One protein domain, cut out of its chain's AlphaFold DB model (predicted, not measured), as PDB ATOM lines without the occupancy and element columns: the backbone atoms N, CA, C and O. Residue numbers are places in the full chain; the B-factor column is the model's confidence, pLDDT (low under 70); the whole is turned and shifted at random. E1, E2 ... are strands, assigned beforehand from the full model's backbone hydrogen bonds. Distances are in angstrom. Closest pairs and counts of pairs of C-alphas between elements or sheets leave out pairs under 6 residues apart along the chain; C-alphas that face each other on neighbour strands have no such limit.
ATOM      1  N   GLY A 284     -27.860  -0.552   9.608       80.56
ATOM      2  CA  GLY A 284     -28.707  -1.240  10.599       80.56
ATOM      3  C   GLY A 284     -28.444  -2.746  10.770       80.56
ATOM      4  O   GLY A 284     -29.390  -3.511  10.921       80.56
ATOM      5  N   GLY A 285     -27.184  -3.188  10.693       83.06
ATOM      6  CA  GLY A 285     -26.795  -4.607  10.764       83.06
ATOM      7  C   GLY A 285     -26.720  -5.331   9.411       83.06
ATOM      8  O   GLY A 285     -26.097  -6.387   9.324       83.06
ATOM      9  N   TRP A 286     -27.266  -4.740   8.348       89.81
ATOM     10  CA  TRP A 286     -27.115  -5.213   6.973       89.81
ATOM     11  C   TRP A 286     -25.821  -4.687   6.357       89.81
ATOM     12  O   TRP A 286     -25.356  -3.597   6.697       89.81
ATOM     13  N   SER A 287     -25.260  -5.450   5.427       90.38
ATOM     14  CA  SER A 287     -24.158  -5.055   4.555       90.38
ATOM     15  C   SER A 287     -24.693  -4.790   3.150       90.38
ATOM     16  O   SER A 287     -25.548  -5.519   2.649       90.38
ATOM     17  N   LEU A 288     -24.192  -3.719   2.540       91.69
ATOM     18  CA  LEU A 288     -24.396  -3.387   1.138       91.69
ATOM     19  C   LEU A 288     -23.127  -3.796   0.384       91.69
ATOM     20  O   LEU A 288     -22.046  -3.275   0.677       91.69
ATOM     21  N   SER A 289     -23.269  -4.722  -0.556       89.81
ATOM     22  CA  SER A 289     -22.237  -5.125  -1.511       89.81
ATOM     23  C   SER A 289     -22.493  -4.457  -2.869       89.81
ATOM     24  O   SER A 289     -23.335  -3.564  -2.984       89.81
ATOM     25  N   LYS A 290     -21.779  -4.877  -3.921       88.81
ATOM     26  CA  LYS A 290     -21.959  -4.318  -5.267       88.81
ATOM     27  C   LYS A 290     -23.364  -4.558  -5.829       88.81
ATOM     28  O   LYS A 290     -23.886  -3.670  -6.501       88.81
ATOM     29  N   ASN A 291     -23.949  -5.736  -5.585       91.00
ATOM     30  CA  ASN A 291     -25.239  -6.131  -6.159       91.00
ATOM     31  C   ASN A 291     -26.290  -6.560  -5.118       91.00
ATOM     32  O   ASN A 291     -27.432  -6.832  -5.505       91.00
ATOM     33  N   GLN A 292     -25.946  -6.630  -3.825       92.06
ATOM     34  CA  GLN A 292     -26.829  -7.175  -2.790       92.06
ATOM     35  C   GLN A 292     -26.989  -6.280  -1.553       92.06
ATOM     36  O   GLN A 292     -26.092  -5.533  -1.160       92.06
ATOM     37  N   LEU A 293     -28.130  -6.447  -0.879       92.44
ATOM     38  CA  LEU A 293     -28.328  -6.069   0.522       92.44
ATOM     39  C   LEU A 293     -28.514  -7.355   1.335       92.44
ATOM     40  O   LEU A 293     -29.477  -8.091   1.123       92.44
ATOM     41  N   HIS A 294     -27.590  -7.648   2.247       90.12
ATOM     42  CA  HIS A 294     -27.519  -8.947   2.919       90.12
ATOM     43  C   HIS A 294     -27.128  -8.816   4.398       90.12
ATOM     44  O   HIS A 294     -26.457  -7.866   4.802       90.12
ATOM     45  N   GLY A 295     -27.561  -9.748   5.244       88.31
ATOM     46  CA  GLY A 295     -27.319  -9.679   6.684       88.31
ATOM     47  C   GLY A 295     -27.723 -10.958   7.409       88.31
ATOM     48  O   GLY A 295     -28.859 -11.415   7.287       88.31
ATOM     49  N   GLY A 296     -26.784 -11.540   8.163       87.38
ATOM     50  CA  GLY A 296     -26.965 -12.819   8.853       87.38
ATOM     51  C   GLY A 296     -27.439 -13.916   7.896       87.38
ATOM     52  O   GLY A 296     -26.685 -14.393   7.052       87.38
ATOM     53  N   ARG A 297     -28.720 -14.269   8.009       88.44
ATOM     54  CA  ARG A 297     -29.369 -15.345   7.250       88.44
ATOM     55  C   ARG A 297     -30.141 -14.887   6.010       88.44
ATOM     56  O   ARG A 297     -30.762 -15.732   5.379       88.44
ATOM     57  N   ILE A 298     -30.151 -13.593   5.667       91.44
ATOM     58  CA  ILE A 298     -30.983 -13.033   4.584       91.44
ATOM     59  C   ILE A 298     -30.121 -12.391   3.486       91.44
ATOM     60  O   ILE A 298     -29.168 -11.672   3.786       91.44
ATOM     61  N   ILE A 299     -30.489 -12.620   2.221       92.31
ATOM     62  CA  ILE A 299     -29.871 -12.039   1.018       92.31
ATOM     63  C   ILE A 299     -30.965 -11.446   0.116       92.31
ATOM     64  O   ILE A 299     -31.944 -12.130  -0.187       92.31
ATOM     65  N   LEU A 300     -30.776 -10.206  -0.346       93.75
ATOM     66  CA  LEU A 300     -31.517  -9.583  -1.448       93.75
ATOM     67  C   LEU A 300     -30.534  -9.321  -2.597       93.75
ATOM     68  O   LEU A 300     -29.681  -8.447  -2.463       93.75
ATOM     69  N   ASP A 301     -30.638 -10.059  -3.701       92.75
ATOM     70  CA  ASP A 301     -29.706 -10.009  -4.834       92.75
ATOM     71  C   ASP A 301     -30.356  -9.423  -6.095       92.75
ATOM     72  O   ASP A 301     -31.315  -9.977  -6.641       92.75
ATOM     73  N   SER A 302     -29.806  -8.299  -6.565       92.19
ATOM     74  CA  SER A 302     -30.281  -7.587  -7.757       92.19
ATOM     75  C   SER A 302     -29.627  -8.031  -9.073       92.19
ATOM     76  O   SER A 302     -30.201  -7.775 -10.131       92.19
ATOM     77  N   ALA A 303     -28.475  -8.706  -9.037       90.25
ATOM     78  CA  ALA A 303     -27.788  -9.203 -10.232       90.25
ATOM     79  C   ALA A 303     -28.299 -10.588 -10.647       90.25
ATOM     80  O   ALA A 303     -28.546 -10.832 -11.826       90.25
ATOM     81  N   ASN A 304     -28.501 -11.479  -9.674       88.00
ATOM     82  CA  ASN A 304     -29.025 -12.829  -9.888       88.00
ATOM     83  C   ASN A 304     -30.552 -12.924  -9.710       88.00
ATOM     84  O   ASN A 304     -31.129 -13.995  -9.912       88.00
ATOM     85  N   GLY A 305     -31.206 -11.828  -9.304       90.62
ATOM     86  CA  GLY A 305     -32.663 -11.715  -9.229       90.62
ATOM     87  C   GLY A 305     -33.307 -12.620  -8.180       90.62
ATOM     88  O   GLY A 305     -34.316 -13.266  -8.473       90.62
ATOM     89  N   TYR A 306     -32.738 -12.713  -6.970       93.25
ATOM     90  CA  TYR A 306     -33.275 -13.582  -5.916       93.25
ATOM     91  C   TYR A 306     -33.328 -12.957  -4.519       93.25
ATOM     92  O   TYR A 306     -32.561 -12.071  -4.159       93.25
ATOM     93  N   ILE A 307     -34.242 -13.481  -3.703       95.19
ATOM     94  CA  ILE A 307     -34.378 -13.216  -2.272       95.19
ATOM     95  C   ILE A 307     -34.245 -14.555  -1.551       95.19
ATOM     96  O   ILE A 307     -34.992 -15.490  -1.843       95.19
ATOM     97  N   GLY A 308     -33.293 -14.666  -0.629       92.75
ATOM     98  CA  GLY A 308     -32.976 -15.913   0.062       92.75
ATOM     99  C   GLY A 308     -32.954 -15.765   1.577       92.75
ATOM    100  O   GLY A 308     -32.437 -14.776   2.094       92.75
ATOM    101  N   VAL A 309     -33.463 -16.777   2.282       92.94
ATOM    102  CA  VAL A 309     -33.226 -16.998   3.717       92.94
ATOM    103  C   VAL A 309     -32.660 -18.405   3.897       92.94
ATOM    104  O   VAL A 309     -33.215 -19.347   3.340       92.94
ATOM    105  N   TYR A 310     -31.572 -18.584   4.640       88.12
ATOM    106  CA  TYR A 310     -30.879 -19.877   4.763       88.12
ATOM    107  C   TYR A 310     -30.439 -20.158   6.214       88.12
ATOM    108  O   TYR A 310     -30.469 -19.270   7.062       88.12
ATOM    109  N   ASP A 311     -30.139 -21.421   6.537       83.88
ATOM    110  CA  ASP A 311     -29.997 -21.871   7.934       83.88
ATOM    111  C   ASP A 311     -28.598 -21.683   8.562       83.88
ATOM    112  O   ASP A 311     -28.475 -21.552   9.778       83.88
ATOM    113  N   SER A 312     -27.529 -21.656   7.768       71.69
ATOM    114  CA  SER A 312     -26.158 -21.463   8.270       71.69
ATOM    115  C   SER A 312     -25.747 -19.986   8.293       71.69
ATOM    116  O   SER A 312     -26.413 -19.152   7.702       71.69
ATOM    117  N   ASP A 313     -24.613 -19.667   8.926       64.94
ATOM    118  CA  ASP A 313     -23.960 -18.344   8.824       64.94
ATOM    119  C   ASP A 313     -22.722 -18.371   7.895       64.94
ATOM    120  O   ASP A 313     -22.006 -17.381   7.754       64.94
ATOM    121  N   LEU A 314     -22.419 -19.533   7.301       58.28
ATOM    122  CA  LEU A 314     -21.215 -19.779   6.504       58.28
ATOM    123  C   LEU A 314     -21.563 -19.718   5.013       58.28
ATOM    124  O   LEU A 314     -22.406 -20.478   4.535       58.28
ATOM    125  N   ILE A 315     -20.925 -18.787   4.307       66.44
ATOM    126  CA  ILE A 315     -21.290 -18.342   2.961       66.44
ATOM    127  C   ILE A 315     -20.062 -18.365   2.052       66.44
ATOM    128  O   ILE A 315     -18.957 -18.030   2.483       66.44
ATOM    129  N   LEU A 316     -20.268 -18.705   0.781       71.75
ATOM    130  CA  LEU A 316     -19.306 -18.422  -0.279       71.75
ATOM    131  C   LEU A 316     -19.492 -16.962  -0.712       71.75
ATOM    132  O   LEU A 316     -20.571 -16.579  -1.163       71.75
ATOM    133  N   GLN A 317     -18.459 -16.147  -0.499       82.25
ATOM    134  CA  GLN A 317     -18.442 -14.734  -0.875       82.25
ATOM    135  C   GLN A 317     -17.619 -14.539  -2.152       82.25
ATOM    136  O   GLN A 317     -16.470 -14.982  -2.220       82.25
ATOM    137  N   ASP A 318     -18.168 -13.806  -3.119       83.69
ATOM    138  CA  ASP A 318     -17.397 -13.303  -4.254       83.69
ATOM    139  C   ASP A 318     -16.450 -12.187  -3.772       83.69
ATOM    140  O   ASP A 318     -16.873 -11.164  -3.230       83.69
ATOM    141  N   LEU A 319     -15.141 -12.384  -3.949       82.06
ATOM    142  CA  LEU A 319     -14.109 -11.458  -3.464       82.06
ATOM    143  C   LEU A 319     -13.994 -10.159  -4.286       82.06
ATOM    144  O   LEU A 319     -13.344  -9.216  -3.835       82.06
ATOM    145  N   ALA A 320     -14.581 -10.098  -5.482       83.31
ATOM    146  CA  ALA A 320     -14.547  -8.942  -6.377       83.31
ATOM    147  C   ALA A 320     -15.801  -8.056  -6.262       83.31
ATOM    148  O   ALA A 320     -15.728  -6.855  -6.540       83.31
ATOM    149  N   THR A 321     -16.946  -8.615  -5.864       85.31
ATOM    150  CA  THR A 321     -18.208  -7.877  -5.675       85.31
ATOM    151  C   THR A 321     -18.631  -7.746  -4.210       85.31
ATOM    152  O   THR A 321     -19.383  -6.828  -3.871       85.31
ATOM    153  N   GLY A 322     -18.133  -8.628  -3.339       85.12
ATOM    154  CA  GLY A 322     -18.541  -8.761  -1.941       85.12
ATOM    155  C   GLY A 322     -19.861  -9.515  -1.743       85.12
ATOM    156  O   GLY A 322     -20.270  -9.679  -0.595       85.12
ATOM    157  N   ASP A 323     -20.506  -9.953  -2.828       89.56
ATOM    158  CA  ASP A 323     -21.818 -10.606  -2.825       89.56
ATOM    159  C   ASP A 323     -21.764 -12.019  -2.210       89.56
ATOM    160  O   ASP A 323     -20.710 -12.654  -2.142       89.56
ATOM    161  N   TRP A 324     -22.914 -12.508  -1.749       89.06
ATOM    162  CA  TRP A 324     -23.109 -13.792  -1.076       89.06
ATOM    163  C   TRP A 324     -23.896 -14.777  -1.948       89.06
ATOM    164  O   TRP A 324     -25.017 -14.478  -2.356       89.06
ATOM    165  N   ASP A 325     -23.357 -15.975  -2.177       86.56
ATOM    166  CA  ASP A 325     -24.030 -17.009  -2.970       86.56
ATOM    167  C   ASP A 325     -25.064 -17.803  -2.157       86.56
ATOM    168  O   ASP A 325     -24.741 -18.429  -1.143       86.56
ATOM    169  N   PHE A 326     -26.306 -17.874  -2.647       88.12
ATOM    170  CA  PHE A 326     -27.304 -18.807  -2.116       88.12
ATOM    171  C   PHE A 326     -27.007 -20.253  -2.580       88.12
ATOM    172  O   PHE A 326     -27.053 -20.511  -3.790       88.12
ATOM    173  N   PRO A 327     -26.776 -21.226  -1.672       85.69
ATOM    174  CA  PRO A 327     -26.389 -22.591  -2.043       85.69
ATOM    175  C   PRO A 327     -27.408 -23.313  -2.938       85.69
ATOM    176  O   PRO A 327     -28.616 -23.142  -2.794       85.69
ATOM    177  N   THR A 328     -26.946 -24.209  -3.815       84.69
ATOM    178  CA  THR A 328     -27.833 -24.996  -4.700       84.69
ATOM    179  C   THR A 328     -28.726 -25.984  -3.932       84.69
ATOM    180  O   THR A 328     -29.858 -26.245  -4.337       84.69
ATOM    181  N   ASN A 329     -28.220 -26.536  -2.823       86.19
ATOM    182  CA  ASN A 329     -28.926 -27.480  -1.949       86.19
ATOM    183  C   ASN A 329     -28.663 -27.123  -0.469       86.19
ATOM    184  O   ASN A 329     -27.863 -27.799   0.182       86.19
ATOM    185  N   PRO A 330     -29.265 -26.045   0.067       88.38
ATOM    186  CA  PRO A 330     -29.078 -25.656   1.460       88.38
ATOM    187  C   PRO A 330     -29.692 -26.702   2.401       88.38
ATOM    188  O   PRO A 330     -30.717 -27.311   2.086       88.38
ATOM    189  N   SER A 339     -34.578 -15.937 -12.833       89.62
ATOM    190  CA  SER A 339     -33.346 -15.981 -13.635       89.62
ATOM    191  C   SER A 339     -33.643 -16.033 -15.137       89.62
ATOM    192  O   SER A 339     -32.857 -15.538 -15.940       89.62
ATOM    193  N   SER A 340     -34.800 -16.572 -15.540       91.19
ATOM    194  CA  SER A 340     -35.341 -16.457 -16.902       91.19
ATOM    195  C   SER A 340     -36.844 -16.773 -16.937       91.19
ATOM    196  O   SER A 340     -37.410 -17.260 -15.961       91.19
ATOM    197  N   ALA A 341     -37.494 -16.596 -18.091       86.94
ATOM    198  CA  ALA A 341     -38.878 -17.043 -18.298       86.94
ATOM    199  C   ALA A 341     -39.079 -18.568 -18.127       86.94
ATOM    200  O   ALA A 341     -40.205 -19.009 -17.912       86.94
ATOM    201  N   SER A 342     -38.006 -19.364 -18.203       89.50
ATOM    202  CA  SER A 342     -37.997 -20.815 -17.959       89.50
ATOM    203  C   SER A 342     -37.392 -21.217 -16.608       89.50
ATOM    204  O   SER A 342     -37.390 -22.399 -16.283       89.50
ATOM    205  N   ASP A 343     -36.871 -20.266 -15.829       89.69
ATOM    206  CA  ASP A 343     -36.260 -20.509 -14.520       89.69
ATOM    207  C   ASP A 343     -36.612 -19.374 -13.554       89.69
ATOM    208  O   ASP A 343     -35.959 -18.328 -13.487       89.69
ATOM    209  N   PHE A 344     -37.705 -19.587 -12.836       93.44
ATOM    210  CA  PHE A 344     -38.250 -18.696 -11.825       93.44
ATOM    211  C   PHE A 344     -38.993 -19.536 -10.792       93.44
ATOM    212  O   PHE A 344     -39.494 -20.623 -11.110       93.44
ATOM    213  N   GLY A 345     -39.125 -19.022  -9.572       94.44
ATOM    214  CA  GLY A 345     -39.926 -19.703  -8.572       94.44
ATOM    215  C   GLY A 345     -39.753 -19.249  -7.135       94.44
ATOM    216  O   GLY A 345     -39.047 -18.295  -6.824       94.44
ATOM    217  N   PHE A 346     -40.418 -19.989  -6.255       95.25
ATOM    218  CA  PHE A 346     -40.249 -19.950  -4.809       95.25
ATOM    219  C   PHE A 346     -40.064 -21.381  -4.302       95.25
ATOM    220  O   PHE A 346     -40.870 -22.249  -4.625       95.25
ATOM    221  N   ALA A 347     -39.011 -21.654  -3.536       94.50
ATOM    222  CA  ALA A 347     -38.662 -22.994  -3.071       94.50
ATOM    223  C   ALA A 347     -38.276 -22.992  -1.595       94.50
ATOM    224  O   ALA A 347     -37.703 -22.018  -1.104       94.50
ATOM    225  N   ALA A 348     -38.541 -24.110  -0.919       94.50
ATOM    226  CA  ALA A 348     -38.105 -24.370   0.447       94.50
ATOM    227  C   ALA A 348     -37.361 -25.706   0.537       94.50
ATOM    228  O   ALA A 348     -37.760 -26.700  -0.082       94.50
ATOM    229  N   TRP A 349     -36.310 -25.734   1.353       93.00
ATOM    230  CA  TRP A 349     -35.500 -26.915   1.626       93.00
ATOM    231  C   TRP A 349     -35.559 -27.295   3.104       93.00
ATOM    232  O   TRP A 349     -35.552 -26.428   3.978       93.00
ATOM    233  N   ALA A 350     -35.545 -28.599   3.366       92.44
ATOM    234  CA  ALA A 350     -35.306 -29.179   4.681       92.44
ATOM    235  C   ALA A 350     -34.420 -30.426   4.532       92.44
ATOM    236  O   ALA A 350     -34.579 -31.196   3.583       92.44
ATOM    237  N   ALA A 351     -33.463 -30.608   5.446       90.31
ATOM    238  CA  ALA A 351     -32.443 -31.661   5.398       90.31
ATOM    239  C   ALA A 351     -31.744 -31.810   4.021       90.31
ATOM    240  O   ALA A 351     -31.466 -32.919   3.563       90.31
ATOM    241  N   GLY A 352     -31.484 -30.695   3.326       88.69
ATOM    242  CA  GLY A 352     -30.829 -30.697   2.009       88.69
ATOM    243  C   GLY A 352     -31.713 -31.150   0.837       88.69
ATOM    244  O   GLY A 352     -31.203 -31.371  -0.261       88.69
ATOM    245  N   LYS A 353     -33.028 -31.307   1.038       90.00
ATOM    246  CA  LYS A 353     -34.001 -31.695   0.002       90.00
ATOM    247  C   LYS A 353     -35.045 -30.600  -0.194       90.00
ATOM    248  O   LYS A 353     -35.510 -30.016   0.780       90.00
ATOM    249  N   LYS A 354     -35.451 -30.356  -1.446       90.75
ATOM    250  CA  LYS A 354     -36.613 -29.508  -1.749       90.75
ATOM    251  C   LYS A 354     -37.869 -30.172  -1.187       90.75
ATOM    252  O   LYS A 354     -38.213 -31.279  -1.594       90.75
ATOM    253  N   VAL A 355     -38.544 -29.493  -0.265       93.19
ATOM    254  CA  VAL A 355     -39.845 -29.914   0.285       93.19
ATOM    255  C   VAL A 355     -41.007 -29.152  -0.347       93.19
ATOM    256  O   VAL A 355     -42.152 -29.582  -0.247       93.19
ATOM    257  N   PHE A 356     -40.713 -28.043  -1.022       93.62
ATOM    258  CA  PHE A 356     -41.684 -27.195  -1.695       93.62
ATOM    259  C   PHE A 356     -41.016 -26.480  -2.875       93.62
ATOM    260  O   PHE A 356     -39.883 -26.011  -2.747       93.62
ATOM    261  N   GLN A 357     -41.728 -26.359  -3.995       93.81
ATOM    262  CA  GLN A 357     -41.397 -25.463  -5.099       93.81
ATOM    263  C   GLN A 357     -42.683 -24.947  -5.761       93.81
ATOM    264  O   GLN A 357     -43.637 -25.699  -5.934       93.81
ATOM    265  N   LEU A 358     -42.675 -23.689  -6.186       93.19
ATOM    266  CA  LEU A 358     -43.602 -23.083  -7.140       93.19
ATOM    267  C   LEU A 358     -42.796 -22.416  -8.253       93.19
ATOM    268  O   LEU A 358     -41.709 -21.916  -7.974       93.19
ATOM    269  N   GLY A 359     -43.335 -22.344  -9.470       92.06
ATOM    270  CA  GLY A 359     -42.732 -21.632 -10.602       92.06
ATOM    271  C   GLY A 359     -42.572 -22.520 -11.834       92.06
ATOM    272  O   GLY A 359     -43.523 -23.183 -12.244       92.06
ATOM    273  N   ALA A 360     -41.367 -22.562 -12.410       87.00
ATOM    274  CA  ALA A 360     -41.049 -23.380 -13.591       87.00
ATOM    275  C   ALA A 360     -41.272 -24.898 -13.385       87.00
ATOM    276  O   ALA A 360     -41.459 -25.655 -14.336       87.00
ATOM    277  N   SER A 361     -41.285 -25.357 -12.134       88.56
ATOM    278  CA  SER A 361     -41.829 -26.661 -11.736       88.56
ATOM    279  C   SER A 361     -42.450 -26.504 -10.353       88.56
ATOM    280  O   SER A 361     -41.887 -25.784  -9.525       88.56
ATOM    281  N   ASN A 362     -43.582 -27.158 -10.090       92.56
ATOM    282  CA  ASN A 362     -44.260 -27.057  -8.799       92.56
ATOM    283  C   ASN A 362     -44.246 -28.408  -8.089       92.56
ATOM    284  O   ASN A 362     -44.611 -29.418  -8.689       92.56
ATOM    285  N   MET A 363     -43.843 -28.414  -6.818       93.50
ATOM    286  CA  MET A 363     -43.842 -29.610  -5.979       93.50
ATOM    287  C   MET A 363     -44.178 -29.294  -4.519       93.50
ATOM    288  O   MET A 363     -43.864 -28.216  -4.016       93.50
ATOM    289  N   ILE A 364     -44.752 -30.260  -3.811       92.94
ATOM    290  CA  ILE A 364     -44.985 -30.226  -2.366       92.94
ATOM    291  C   ILE A 364     -44.766 -31.625  -1.778       92.94
ATOM    292  O   ILE A 364     -45.369 -32.596  -2.216       92.94
ATOM    293  N   ALA A 365     -43.857 -31.751  -0.809       89.56
ATOM    294  CA  ALA A 365     -43.535 -33.004  -0.114       89.56
ATOM    295  C   ALA A 365     -43.291 -34.228  -1.038       89.56
ATOM    296  O   ALA A 365     -43.656 -35.352  -0.700       89.56
ATOM    297  N   GLY A 366     -42.679 -34.017  -2.210       86.94
ATOM    298  CA  GLY A 366     -42.401 -35.070  -3.203       86.94
ATOM    299  C   GLY A 366     -43.510 -35.317  -4.236       86.94
ATOM    300  O   GLY A 366     -43.281 -36.063  -5.185       86.94
ATOM    301  N   TRP A 367     -44.666 -34.665  -4.102       92.38
ATOM    302  CA  TRP A 367     -45.699 -34.607  -5.134       92.38
ATOM    303  C   TRP A 367     -45.424 -33.448  -6.085       92.38
ATOM    304  O   TRP A 367     -45.235 -32.326  -5.624       92.38
ATOM    305  N   ASN A 368     -45.442 -33.691  -7.389       92.88
ATOM    306  CA  ASN A 368     -45.439 -32.654  -8.414       92.88
ATOM    307  C   ASN A 368     -46.874 -32.218  -8.742       92.88
ATOM    308  O   ASN A 368     -47.822 -32.982  -8.553       92.88
ATOM    309  N   PHE A 369     -47.045 -30.985  -9.220       92.94
ATOM    310  CA  PHE A 369     -48.344 -30.500  -9.688       92.94
ATOM    311  C   PHE A 369     -48.248 -29.459 -10.808       92.94
ATOM    312  O   PHE A 369     -47.258 -28.737 -10.975       92.94
ATOM    313  N   ASN A 370     -49.316 -29.373 -11.593       92.19
ATOM    314  CA  ASN A 370     -49.497 -28.388 -12.653       92.19
ATOM    315  C   ASN A 370     -50.991 -28.013 -12.765       92.19
ATOM    316  O   ASN A 370     -51.779 -28.300 -11.870       92.19
ATOM    317  N   HIS A 371     -51.392 -27.362 -13.859       90.31
ATOM    318  CA  HIS A 371     -52.787 -26.957 -14.085       90.31
ATOM    319  C   HIS A 371     -53.750 -28.120 -14.422       90.31
ATOM    320  O   HIS A 371     -54.933 -27.874 -14.638       90.31
ATOM    321  N   GLN A 372     -53.256 -29.361 -14.510       91.44
ATOM    322  CA  GLN A 372     -54.002 -30.544 -14.957       91.44
ATOM    323  C   GLN A 372     -54.058 -31.660 -13.904       91.44
ATOM    324  O   GLN A 372     -55.040 -32.395 -13.871       91.44
ATOM    325  N   ALA A 373     -53.021 -31.822 -13.075       93.19
ATOM    326  CA  ALA A 373     -52.911 -32.937 -12.135       93.19
ATOM    327  C   ALA A 373     -51.987 -32.648 -10.935       93.19
ATOM    328  O   ALA A 373     -51.182 -31.713 -10.951       93.19
ATOM    329  N   ILE A 374     -52.076 -33.524  -9.931       94.38
ATOM    330  CA  ILE A 374     -51.133 -33.688  -8.815       94.38
ATOM    331  C   ILE A 374     -50.649 -35.145  -8.842       94.38
ATOM    332  O   ILE A 374     -51.476 -36.053  -8.920       94.38
ATOM    333  N   TRP A 375     -49.340 -35.400  -8.799       93.75
ATOM    334  CA  TRP A 375     -48.802 -36.756  -8.969       93.75
ATOM    335  C   TRP A 375     -47.480 -37.015  -8.238       93.75
ATOM    336  O   TRP A 375     -46.738 -36.092  -7.912       93.75
ATOM    337  N   THR A 376     -47.162 -38.289  -8.010       91.81
ATOM    338  CA  THR A 376     -45.804 -38.751  -7.685       91.81
ATOM    339  C   THR A 376     -45.102 -39.228  -8.961       91.81
ATOM    340  O   THR A 376     -45.752 -39.790  -9.838       91.81
ATOM    341  N   GLY A 377     -43.789 -39.002  -9.075       84.69
ATOM    342  CA  GLY A 377     -43.005 -39.276 -10.295       84.69
ATOM    343  C   GLY A 377     -42.366 -38.011 -10.878       84.69
ATOM    344  O   GLY A 377     -42.761 -36.901 -10.526       84.69
TER     345      GLY A 377
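What this domain is: This is residues 284 to 330 and 339 to 377 of the 926 residues of an uncharacterized protein of Muribaculaceae bacterium Isolate-002 (NCI) (UniProt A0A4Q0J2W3). Two small four-stranded sheets stand edge to edge in one long row, E1 to E4 and then E5 to E8, with a gap between E4 and E5, while the unnamed residues 311 to 330 fold back over one face of the first sheet. The printed part has 86 residues, no named helix and eight named strands, E1 to E8 in chain order. Each sheet is a meander, each strand the antiparallel neighbour of the one before, in the orders E1 E2 E3 E4 and E5 E6 E7 E8. The class is all strand, with 37 of the 86 residues, under half, in named strands. The whole is loose, with a radius of gyration of the C-alphas of 15.1 A, and elongated, spanning 44 by 29 by 22 A.

Where its parts are: E1, residues 286 to 288, begins at C-alpha 286 (-27.115, -5.213, 6.973). E2 is residues 292 to 295, E3 298 to 301 and E4 306 to 310, 12.6 A long. E5, residues 343 to 350, measures 21.1 A and bends by 62 degrees at residue 346. E6, residues 353 to 359, measures 17.0 A. E7 is residues 362 to 364, and E8, 367 to 369, ends at C-alpha 369 (-48.344, -30.500, -9.688).

How they stand to each other: In hairpin E1 and E2, N 287 and O 294 are 2.8 A apart, within hydrogen-bond range; so are N 293 and O 300 of E2 and E3, 3.0 A, and N 301 and O 306 of E3 and E4, 2.8 A. E4 and E5, both edge strands, are near each other, with 10 pairs of C-alphas within 10 A. In the strongly twisted second sheet, N 358 and O 346 of E6 and E5 are 2.8 A apart, N 357 and O 363 of E6 and E7 2.8 A, and N 364 and O 367 of E7 and E8 2.8 A.

The domain as a whole: The farthest C-alphas, of Gly 284 and Gln 372, are 46.4 A apart. Residues 331 to 338 are not printed; C-alphas 330 and 339 are 18.4 A apart across this cut. The links printed whole are tight. Residues 313 to 315 have pLDDT under 70.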